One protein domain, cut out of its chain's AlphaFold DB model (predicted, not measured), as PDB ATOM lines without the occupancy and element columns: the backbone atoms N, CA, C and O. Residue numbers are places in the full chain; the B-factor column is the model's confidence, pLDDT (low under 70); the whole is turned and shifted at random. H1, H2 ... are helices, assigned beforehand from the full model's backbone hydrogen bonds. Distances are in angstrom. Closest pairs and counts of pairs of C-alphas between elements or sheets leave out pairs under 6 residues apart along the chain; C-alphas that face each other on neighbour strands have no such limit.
ATOM      1  N   ALA A   2      11.225 -75.754 -14.780       68.81
ATOM      2  CA  ALA A   2      11.773 -75.452 -13.445       68.81
ATOM      3  C   ALA A   2      11.052 -74.300 -12.715       68.81
ATOM      4  O   ALA A   2      10.645 -74.465 -11.572       68.81
ATOM      5  N   LEU A   3      10.801 -73.173 -13.392       65.56
ATOM      6  CA  LEU A   3      10.080 -72.037 -12.803       65.56
ATOM      7  C   LEU A   3       8.630 -72.365 -12.414       65.56
ATOM      8  O   LEU A   3       8.173 -71.911 -11.376       65.56
ATOM      9  N   MET A   4       7.921 -73.188 -13.190       66.62
ATOM     10  CA  MET A   4       6.545 -73.597 -12.860       66.62
ATOM     11  C   MET A   4       6.505 -74.532 -11.657       66.62
ATOM     12  O   MET A   4       5.648 -74.382 -10.792       66.62
ATOM     13  N   VAL A   5       7.450 -75.473 -11.590       72.12
ATOM     14  CA  VAL A   5       7.599 -76.381 -10.447       72.12
ATOM     15  C   VAL A   5       7.948 -75.582  -9.192       72.12
ATOM     16  O   VAL A   5       7.291 -75.738  -8.167       72.12
ATOM     17  N   LEU A   6       8.912 -74.663  -9.284       67.19
ATOM     18  CA  LEU A   6       9.277 -73.772  -8.181       67.19
ATOM     19  C   LEU A   6       8.113 -72.868  -7.762       67.19
ATOM     20  O   LEU A   6       7.879 -72.713  -6.570       67.19
ATOM     21  N   GLY A   7       7.349 -72.320  -8.711       66.56
ATOM     22  CA  GLY A   7       6.159 -71.515  -8.432       66.56
ATOM     23  C   GLY A   7       5.080 -72.305  -7.691       66.56
ATOM     24  O   GLY A   7       4.627 -71.876  -6.631       66.56
ATOM     25  N   ALA A   8       4.731 -73.498  -8.186       70.75
ATOM     26  CA  ALA A   8       3.748 -74.373  -7.548       70.75
ATOM     27  C   ALA A   8       4.178 -74.806  -6.135       70.75
ATOM     28  O   ALA A   8       3.362 -74.809  -5.209       70.75
ATOM     29  N   LEU A   9       5.465 -75.117  -5.946       74.88
ATOM     30  CA  LEU A   9       6.020 -75.507  -4.649       74.88
ATOM     31  C   LEU A   9       6.117 -74.331  -3.667       74.88
ATOM     32  O   LEU A   9       5.793 -74.498  -2.494       74.88
ATOM     33  N   ALA A  10       6.535 -73.151  -4.127       68.94
ATOM     34  CA  ALA A  10       6.751 -71.986  -3.272       68.94
ATOM     35  C   ALA A  10       5.441 -71.294  -2.866       68.94
ATOM     36  O   ALA A  10       5.300 -70.856  -1.725       68.94
ATOM     37  N   LEU A  11       4.477 -71.185  -3.785       70.44
ATOM     38  CA  LEU A  11       3.223 -70.463  -3.542       70.44
ATOM     39  C   LEU A  11       2.105 -71.365  -3.031       70.44
ATOM     40  O   LEU A  11       1.204 -70.880  -2.344       70.44
ATOM     41  N   ARG A  12       2.161 -72.665  -3.355       76.88
ATOM     42  CA  ARG A  12       1.198 -73.700  -2.943       76.88
ATOM     43  C   ARG A  12      -0.267 -73.328  -3.222       76.88
ATOM     44  O   ARG A  12      -1.170 -73.834  -2.556       76.88
ATOM     45  N   ARG A  13      -0.538 -72.457  -4.204       80.00
ATOM     46  CA  ARG A  13      -1.905 -72.068  -4.584       80.00
ATOM     47  C   ARG A  13      -2.492 -73.106  -5.530       80.00
ATOM     48  O   ARG A  13      -1.801 -73.628  -6.400       80.00
ATOM     49  N   ARG A  14      -3.799 -73.365  -5.410       81.31
ATOM     50  CA  ARG A  14      -4.518 -74.297  -6.302       81.31
ATOM     51  C   ARG A  14      -4.386 -73.914  -7.781       81.31
ATOM     52  O   ARG A  14      -4.270 -74.797  -8.621       81.31
ATOM     53  N   ALA A  15      -4.360 -72.615  -8.077       78.38
ATOM     54  CA  ALA A  15      -4.175 -72.103  -9.433       78.38
ATOM     55  C   ALA A  15      -2.818 -72.512 -10.035       78.38
ATOM     56  O   ALA A  15      -2.772 -72.933 -11.185       78.38
ATOM     57  N   ASP A  16      -1.736 -72.471  -9.255       73.19
ATOM     58  CA  ASP A  16      -0.392 -72.811  -9.743       73.19
ATOM     59  C   ASP A  16      -0.265 -74.316 -10.021       73.19
ATOM     60  O   ASP A  16       0.316 -74.722 -11.028       73.19
ATOM     61  N   TRP A  17      -0.888 -75.148  -9.179       78.62
ATOM     62  CA  TRP A  17      -1.005 -76.589  -9.417       78.62
ATOM     63  C   TRP A  17      -1.843 -76.913 -10.653       78.62
ATOM     64  O   TRP A  17      -1.459 -77.787 -11.425       78.62
ATOM     65  N   LEU A  18      -2.945 -76.191 -10.877       82.31
ATOM     66  CA  LEU A  18      -3.753 -76.329 -12.089       82.31
ATOM     67  C   LEU A  18      -2.942 -75.969 -13.342       82.31
ATOM     68  O   LEU A  18      -2.998 -76.700 -14.326       82.31
ATOM     69  N   MET A  19      -2.157 -74.887 -13.306       79.25
ATOM     70  CA  MET A  19      -1.296 -74.497 -14.431       79.25
ATOM     71  C   MET A  19      -0.186 -75.518 -14.686       79.25
ATOM     72  O   MET A  19       0.081 -75.852 -15.839       79.25
ATOM     73  N   LEU A  20       0.435 -76.054 -13.629       79.44
ATOM     74  CA  LEU A  20       1.435 -77.116 -13.748       79.44
ATOM     75  C   LEU A  20       0.824 -78.401 -14.323       79.44
ATOM     76  O   LEU A  20       1.419 -79.018 -15.206       79.44
ATOM     77  N   ALA A  21      -0.366 -78.790 -13.858       83.94
ATOM     78  CA  ALA A  21      -1.088 -79.954 -14.358       83.94
ATOM     79  C   ALA A  21      -1.485 -79.775 -15.829       83.94
ATOM     80  O   ALA A  21      -1.221 -80.663 -16.637       83.94
ATOM     81  N   TRP A  22      -2.026 -78.610 -16.201       83.88
ATOM     82  CA  TRP A  22      -2.351 -78.284 -17.590       83.88
ATOM     83  C   TRP A  22      -1.101 -78.348 -18.470       83.88
ATOM     84  O   TRP A  22      -1.079 -79.101 -19.445       83.88
ATOM     85  N   PHE A  23      -0.031 -77.647 -18.090       83.69
ATOM     86  CA  PHE A  23       1.232 -77.684 -18.820       83.69
ATOM     87  C   PHE A  23       1.727 -79.121 -19.014       83.69
ATOM     88  O   PHE A  23       2.004 -79.522 -20.140       83.69
ATOM     89  N   THR A  24       1.770 -79.920 -17.945       82.88
ATOM     90  CA  THR A  24       2.256 -81.307 -17.996       82.88
ATOM     91  C   THR A  24       1.366 -82.185 -18.877       82.88
ATOM     92  O   THR A  24       1.880 -82.950 -19.690       82.88
ATOM     93  N   SER A  25       0.041 -82.029 -18.775       84.75
ATOM     94  CA  SER A  25      -0.936 -82.793 -19.561       84.75
ATOM     95  C   SER A  25      -0.831 -82.551 -21.067       84.75
ATOM     96  O   SER A  25      -1.148 -83.449 -21.837       84.75
ATOM     97  N   MET A  26      -0.354 -81.374 -21.490       83.31
ATOM     98  CA  MET A  26      -0.156 -81.042 -22.904       83.31
ATOM     99  C   MET A  26       1.281 -81.309 -23.361       83.31
ATOM    100  O   MET A  26       1.498 -81.865 -24.435       83.31
ATOM    101  N   TRP A  27       2.271 -80.961 -22.536       84.25
ATOM    102  CA  TRP A  27       3.694 -81.118 -22.843       84.25
ATOM    103  C   TRP A  27       4.101 -82.586 -23.006       84.25
ATOM    104  O   TRP A  27       4.842 -82.919 -23.933       84.25
ATOM    105  N   LEU A  28       3.601 -83.470 -22.135       84.25
ATOM    106  CA  LEU A  28       3.954 -84.889 -22.139       84.25
ATOM    107  C   LEU A  28       3.527 -85.600 -23.439       84.25
ATOM    108  O   LEU A  28       4.405 -86.149 -24.107       84.25
ATOM    109  N   PRO A  29       2.243 -85.580 -23.863       82.56
ATOM    110  CA  PRO A  29       1.847 -86.225 -25.109       82.56
ATOM    111  C   PRO A  29       2.526 -85.587 -26.318       82.56
ATOM    112  O   PRO A  29       2.963 -86.332 -27.188       82.56
ATOM    113  N   LEU A  30       2.692 -84.255 -26.356       83.38
ATOM    114  CA  LEU A  30       3.412 -83.567 -27.437       83.38
ATOM    115  C   LEU A  30       4.846 -84.080 -27.581       83.38
ATOM    116  O   LEU A  30       5.250 -84.419 -28.686       83.38
ATOM    117  N   THR A  31       5.580 -84.198 -26.474       81.69
ATOM    118  CA  THR A  31       6.968 -84.688 -26.468       81.69
ATOM    119  C   THR A  31       7.056 -86.155 -26.898       81.69
ATOM    120  O   THR A  31       7.974 -86.538 -27.625       81.69
ATOM    121  N   LEU A  32       6.080 -86.975 -26.493       82.69
ATOM    122  CA  LEU A  32       6.015 -88.393 -26.855       82.69
ATOM    123  C   LEU A  32       5.710 -88.606 -28.345       82.69
ATOM    124  O   LEU A  32       6.318 -89.466 -28.973       82.69
ATOM    125  N   VAL A  33       4.798 -87.826 -28.935       82.38
ATOM    126  CA  VAL A  33       4.409 -87.987 -30.353       82.38
ATOM    127  C   VAL A  33       5.285 -87.200 -31.329       82.38
ATOM    128  O   VAL A  33       5.152 -87.368 -32.547       82.38
ATOM    129  N   SER A  34       6.159 -86.326 -30.823       76.44
ATOM    130  CA  SER A  34       6.996 -85.480 -31.666       76.44
ATOM    131  C   SER A  34       8.323 -86.102 -32.096       76.44
ATOM    132  O   SER A  34       9.119 -85.435 -32.759       76.44
ATOM    133  N   GLY A  35       8.597 -87.334 -31.662       69.88
ATOM    134  CA  GLY A  35       9.866 -88.024 -31.890       69.88
ATOM    135  C   GLY A  35      11.062 -87.414 -31.150       69.88
ATOM    136  O   GLY A  35      12.201 -87.634 -31.544       69.88
ATOM    137  N   LEU A  36      10.819 -86.631 -30.086       75.88
ATOM    138  CA  LEU A  36      11.878 -86.045 -29.245       75.88
ATOM    139  C   LEU A  36      12.636 -87.117 -28.444       75.88
ATOM    140  O   LEU A  36      13.818 -86.948 -28.160       75.88
ATOM    141  N   ILE A  37      11.944 -88.200 -28.077       77.75
ATOM    142  CA  ILE A  37      12.498 -89.339 -27.329       77.75
ATOM    143  C   ILE A  37      12.867 -90.489 -28.277       77.75
ATOM    144  O   ILE A  37      13.906 -91.116 -28.093       77.75
ATOM    145  N   ASP A  38      12.047 -90.737 -29.305       75.12
ATOM    146  CA  ASP A  38      12.306 -91.736 -30.344       75.12
ATOM    147  C   ASP A  38      12.263 -91.089 -31.743       75.12
ATOM    148  O   ASP A  38      11.176 -90.825 -32.271       75.12
ATOM    149  N   PRO A  39      13.423 -90.843 -32.380       69.75
ATOM    150  CA  PRO A  39      13.479 -90.241 -33.709       69.75
ATOM    151  C   PRO A  39      12.902 -91.144 -34.816       69.75
ATOM    152  O   PRO A  39      12.649 -90.656 -35.917       69.75
ATOM    153  N   GLY A  40      12.664 -92.436 -34.550       71.94
ATOM    154  CA  GLY A  40      12.015 -93.368 -35.475       71.94
ATOM    155  C   GLY A  40      10.496 -93.195 -35.582       71.94
ATOM    156  O   GLY A  40       9.894 -93.683 -36.540       71.94
ATOM    157  N   PHE A  41       9.866 -92.467 -34.650       68.00
ATOM    158  CA  PHE A  41       8.415 -92.279 -34.593       68.00
ATOM    159  C   PHE A  41       8.030 -90.794 -34.519       68.00
ATOM    160  O   PHE A  41       7.686 -90.249 -33.471       68.00
ATOM    161  N   ILE A  42       8.056 -90.121 -35.671       72.31
ATOM    162  CA  ILE A  42       7.663 -88.710 -35.793       72.31
ATOM    163  C   ILE A  42       6.247 -88.634 -36.374       72.31
ATOM    164  O   ILE A  42       6.058 -88.721 -37.588       72.31
ATOM    165  N   ARG A  43       5.234 -88.443 -35.518       71.75
ATOM    166  CA  ARG A  43       3.871 -88.086 -35.971       71.75
ATOM    167  C   ARG A  43       3.678 -86.578 -36.081       71.75
ATOM    168  O   ARG A  43       2.896 -86.111 -36.906       71.75
ATOM    169  N   ILE A  44       4.388 -85.821 -35.250       73.25
ATOM    170  CA  ILE A  44       4.311 -84.364 -35.174       73.25
ATOM    171  C   ILE A  44       5.729 -83.802 -35.220       73.25
ATOM    172  O   ILE A  44       6.621 -84.301 -34.551       73.25
ATOM    173  N   ASN A  45       5.965 -82.745 -35.991       73.19
ATOM    174  CA  ASN A  45       7.274 -82.100 -35.980       73.19
ATOM    175  C   ASN A  45       7.355 -81.094 -34.820       73.19
ATOM    176  O   ASN A  45       6.831 -79.987 -34.947       73.19
ATOM    177  N   ALA A  46       8.014 -81.464 -33.714       72.94
ATOM    178  CA  ALA A  46       8.179 -80.598 -32.536       72.94
ATOM    179  C   ALA A  46       8.879 -79.267 -32.836       72.94
ATOM    180  O   ALA A  46       8.723 -78.332 -32.058       72.94
ATOM    181  N   SER A  47       9.619 -79.133 -33.942       70.88
ATOM    182  CA  SER A  47      10.231 -77.845 -34.288       70.88
ATOM    183  C   SER A  47       9.217 -76.812 -34.794       70.88
ATOM    184  O   SER A  47       9.527 -75.625 -34.864       70.88
ATOM    185  N   LEU A  48       7.990 -77.226 -35.133       73.19
ATOM    186  CA  LEU A  48       6.951 -76.309 -35.589       73.19
ATOM    187  C   LEU A  48       6.195 -75.704 -34.398       73.19
ATOM    188  O   LEU A  48       5.418 -76.382 -33.724       73.19
ATOM    189  N   MET A  49       6.348 -74.388 -34.216       76.00
ATOM    190  CA  MET A  49       5.741 -73.600 -33.129       76.00
ATOM    191  C   MET A  49       4.225 -73.803 -32.982       76.00
ATOM    192  O   MET A  49       3.697 -73.793 -31.875       76.00
ATOM    193  N   ARG A  50       3.510 -74.055 -34.089       79.69
ATOM    194  CA  ARG A  50       2.052 -74.265 -34.084       79.69
ATOM    195  C   ARG A  50       1.584 -75.395 -33.160       79.69
ATOM    196  O   ARG A  50       0.466 -75.333 -32.666       79.69
ATOM    197  N   TYR A  51       2.419 -76.407 -32.912       80.62
ATOM    198  CA  TYR A  51       2.073 -77.507 -32.005       80.62
ATOM    199  C   TYR A  51       2.241 -77.137 -30.530       80.62
ATOM    200  O   TYR A  51       1.667 -77.790 -29.666       80.62
ATOM    201  N   TRP A  52       2.971 -76.061 -30.247       80.25
ATOM    202  CA  TRP A  52       3.200 -75.553 -28.899       80.25
ATOM    203  C   TRP A  52       2.182 -74.494 -28.475       80.25
ATOM    204  O   TRP A  52       2.083 -74.201 -27.287       80.25
ATOM    205  N   VAL A  53       1.376 -73.965 -29.405       84.31
ATOM    206  CA  VAL A  53       0.355 -72.937 -29.126       84.31
ATOM    207  C   VAL A  53      -0.570 -73.306 -27.955       84.31
ATOM    208  O   VAL A  53      -0.768 -72.448 -27.098       84.31
ATOM    209  N   PRO A  54      -1.071 -74.552 -27.813       83.19
ATOM    210  CA  PRO A  54      -1.907 -74.923 -26.665       83.19
ATOM    211  C   PRO A  54      -1.174 -74.922 -25.312       83.19
ATOM    212  O   PRO A  54      -1.813 -74.843 -24.265       83.19
ATOM    213  N   VAL A  55       0.159 -75.028 -25.321       81.06
ATOM    214  CA  VAL A  55       1.015 -75.094 -24.122       81.06
ATOM    215  C   VAL A  55       1.438 -73.696 -23.661       81.06
ATOM    216  O   VAL A  55       1.655 -73.478 -22.466       81.06
ATOM    217  N   LEU A  56       1.527 -72.739 -24.594       80.38
ATOM    218  CA  LEU A  56       1.995 -71.376 -24.334       80.38
ATOM    219  C   LEU A  56       1.223 -70.658 -23.212       80.38
ATOM    220  O   LEU A  56       1.891 -70.119 -22.330       80.38
ATOM    221  N   PRO A  57      -0.128 -70.667 -23.150       78.44
ATOM    222  CA  PRO A  57      -0.851 -69.974 -22.084       78.44
ATOM    223  C   PRO A  57      -0.470 -70.483 -20.696       78.44
ATOM    224  O   PRO A  57      -0.176 -69.686 -19.805       78.44
ATOM    225  N   ALA A  58      -0.402 -71.807 -20.530       76.75
ATOM    226  CA  ALA A  58       0.008 -72.412 -19.272       76.75
ATOM    227  C   ALA A  58       1.439 -71.986 -18.921       76.75
ATOM    228  O   ALA A  58       1.662 -71.518 -17.806       76.75
ATOM    229  N   MET A  59       2.385 -72.079 -19.870       75.06
ATOM    230  CA  MET A  59       3.782 -71.652 -19.680       75.06
ATOM    231  C   MET A  59       3.896 -70.203 -19.224       75.06
ATOM    232  O   MET A  59       4.579 -69.938 -18.235       75.06
ATOM    233  N   CYS A  60       3.218 -69.287 -19.916       78.25
ATOM    234  CA  CYS A  60       3.232 -67.866 -19.598       78.25
ATOM    235  C   CYS A  60       2.663 -67.619 -18.201       78.25
ATOM    236  O   CYS A  60       3.347 -67.037 -17.366       78.25
ATOM    237  N   LEU A  61       1.464 -68.133 -17.905       76.50
ATOM    238  CA  LEU A  61       0.812 -67.934 -16.608       76.50
ATOM    239  C   LEU A  61       1.628 -68.522 -15.454       76.50
ATOM    240  O   LEU A  61       1.799 -67.868 -14.426       76.50
ATOM    241  N   GLY A  62       2.180 -69.725 -15.623       73.00
ATOM    242  CA  GLY A  62       3.021 -70.353 -14.606       73.00
ATOM    243  C   GLY A  62       4.358 -69.631 -14.403       73.00
ATOM    244  O   GLY A  62       4.813 -69.500 -13.268       73.00
ATOM    245  N   ALA A  63       4.973 -69.111 -15.470       73.56
ATOM    246  CA  ALA A  63       6.168 -68.277 -15.360       73.56
ATOM    247  C   ALA A  63       5.863 -66.946 -14.652       73.56
ATOM    248  O   ALA A  63       6.580 -66.569 -13.726       73.56
ATOM    249  N   THR A  64       4.769 -66.269 -15.018       75.12
ATOM    250  CA  THR A  64       4.329 -65.028 -14.365       75.12
ATOM    251  C   THR A  64       4.024 -65.254 -12.888       75.12
ATOM    252  O   THR A  64       4.460 -64.464 -12.053       75.12
ATOM    253  N   ALA A  65       3.336 -66.345 -12.540       71.19
ATOM    254  CA  ALA A  65       3.050 -66.702 -11.154       71.19
ATOM    255  C   ALA A  65       4.337 -66.932 -10.348       71.19
ATOM    256  O   ALA A  65       4.477 -66.382  -9.255       71.19
ATOM    257  N   ALA A  66       5.311 -67.664 -10.899       71.50
ATOM    258  CA  ALA A  66       6.599 -67.898 -10.248       71.50
ATOM    259  C   ALA A  66       7.372 -66.593  -9.990       71.50
ATOM    260  O   ALA A  66       7.863 -66.370  -8.881       71.50
ATOM    261  N   VAL A  67       7.425 -65.699 -10.985       75.25
ATOM    262  CA  VAL A  67       8.083 -64.387 -10.875       75.25
ATOM    263  C   VAL A  67       7.369 -63.495  -9.857       75.25
ATOM    264  O   VAL A  67       8.010 -62.952  -8.957       75.25
ATOM    265  N   ALA A  68       6.040 -63.390  -9.935       73.75
ATOM    266  CA  ALA A  68       5.239 -62.640  -8.970       73.75
ATOM    267  C   ALA A  68       5.417 -63.184  -7.542       73.75
ATOM    268  O   ALA A  68       5.511 -62.418  -6.580       73.75
ATOM    269  N   GLY A  69       5.519 -64.506  -7.403       73.44
ATOM    270  CA  GLY A  69       5.813 -65.177  -6.147       73.44
ATOM    271  C   GLY A  69       7.169 -64.787  -5.573       73.44
ATOM    272  O   GLY A  69       7.230 -64.311  -4.438       73.44
ATOM    273  N   ALA A  70       8.234 -64.911  -6.364       74.88
ATOM    274  CA  ALA A  70       9.586 -64.526  -5.969       74.88
ATOM    275  C   ALA A  70       9.660 -63.045  -5.557       74.88
ATOM    276  O   ALA A  70      10.153 -62.716  -4.476       74.88
ATOM    277  N   LEU A  71       9.067 -62.152  -6.355       74.00
ATOM    278  CA  LEU A  71       9.003 -60.722  -6.050       74.00
ATOM    279  C   LEU A  71       8.215 -60.433  -4.769       74.00
ATOM    280  O   LEU A  71       8.597 -59.559  -3.994       74.00
ATOM    281  N   SER A  72       7.150 -61.187  -4.491       75.12
ATOM    282  CA  SER A  72       6.391 -61.039  -3.244       75.12
ATOM    283  C   SER A  72       7.206 -61.416  -2.001       75.12
ATOM    284  O   SER A  72       6.983 -60.849  -0.931       75.12
ATOM    285  N   VAL A  73       8.132 -62.375  -2.117       77.31
ATOM    286  CA  VAL A  73       9.039 -62.781  -1.032       77.31
ATOM    287  C   VAL A  73      10.080 -61.688  -0.807       77.31
ATOM    288  O   VAL A  73      10.225 -61.209   0.316       77.31
ATOM    289  N   VAL A  74      10.713 -61.197  -1.879       76.12
ATOM    290  CA  VAL A  74      11.666 -60.075  -1.815       76.12
ATOM    291  C   VAL A  74      11.007 -58.827  -1.225       76.12
ATOM    292  O   VAL A  74      11.559 -58.196  -0.324       76.12
ATOM    293  N   ARG A  75       9.784 -58.499  -1.658       77.38
ATOM    294  CA  ARG A  75       9.039 -57.350  -1.133       77.38
ATOM    295  C   ARG A  75       8.765 -57.475   0.363       77.38
ATOM    296  O   ARG A  75       8.881 -56.487   1.075       77.38
ATOM    297  N   ARG A  76       8.415 -58.674   0.839       77.94
ATOM    298  CA  ARG A  76       8.108 -58.927   2.254       77.94
ATOM    299  C   ARG A  76       9.338 -58.895   3.157       77.94
ATOM    300  O   ARG A  76       9.221 -58.412   4.274       77.94
ATOM    301  N   HIS A  77      10.487 -59.378   2.690       77.81
ATOM    302  CA  HIS A  77      11.676 -59.511   3.539       77.81
ATOM    303  C   HIS A  77      12.688 -58.370   3.397       77.81
ATOM    304  O   HIS A  77      13.329 -58.018   4.379       77.81
ATOM    305  N   ALA A  78      12.828 -57.778   2.210       72.12
ATOM    306  CA  ALA A  78      13.869 -56.783   1.936       72.12
ATOM    307  C   ALA A  78      13.327 -55.363   1.710       72.12
ATOM    308  O   ALA A  78      14.038 -54.388   1.937       72.12
ATOM    309  N   LEU A  79      12.073 -55.222   1.263       72.69
ATOM    310  CA  LEU A  79      11.508 -53.933   0.831       72.69
ATOM    311  C   LEU A  79      10.186 -53.582   1.530       72.69
ATOM    312  O   LEU A  79       9.430 -52.749   1.030       72.69
ATOM    313  N   ALA A  80       9.910 -54.181   2.694       72.25
ATOM    314  CA  ALA A  80       8.639 -54.010   3.405       72.25
ATOM    315  C   ALA A  80       8.331 -52.536   3.730       72.25
ATOM    316  O   ALA A  80       7.183 -52.112   3.642       72.25
ATOM    317  N   ALA A  81       9.366 -51.742   4.019       75.56
ATOM    318  CA  ALA A  81       9.256 -50.313   4.314       75.56
ATOM    319  C   ALA A  81       9.271 -49.400   3.066       75.56
ATOM    320  O   ALA A  81       9.177 -48.184   3.202       75.56
TER     321      ALA A  81
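AT A GLANCE: This is residues 2 to 81 of the 221 residues of an uncharacterized protein of Sporichthyaceae bacterium (UniProt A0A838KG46). Two long helices, H2 and H3, run opposite ways and overlap along part of their lengths in a rod, with short H1 packed on both; the long loop 34 to 55 lies at one end. You read 80 residues: H1, H2, H3 in chain order, no named strand, all helix. The whole is loose, radius of gyration of the C-alphas 16.1 A, spanning 58 by 20 by 18 A.

HOW THE PARTS SIT: Start at H1, residues 2 to 11; its Ala 8 comes closest to Asp 16 of H2, residues 14 to 33, C-alphas 4.9 A apart, in a hairpin at a shallow tilt of 22 degrees. H1 touches H3, residues 56 to 77, at a steep 51 degrees, closest C-alphas Gly 7 and Ala 66, 4.1 A. H2, with residues 16 to 23 alone, touches residues 58 to 65 of H3, a hairpin at a steep 39 degrees; closest C-alphas are Met 19 and Ala 58, 5.4 A. Every O i to N i+4 pair is within hydrogen-bond range in H1 and H3, 15 of 16 in H2.

IN THESE COORDINATES: Find C-alpha 2 at (11.773, -75.452, -13.445), where H1 begins; H2 runs 29.1 A and H3 31.8 A, to C-alpha 77 at (11.676, -59.511, 3.539).

THE WHOLE: The printed part has no cut; the link from H2 to H3 is long. Nine residues are under 70 in pLDDT, among them 2 to 4.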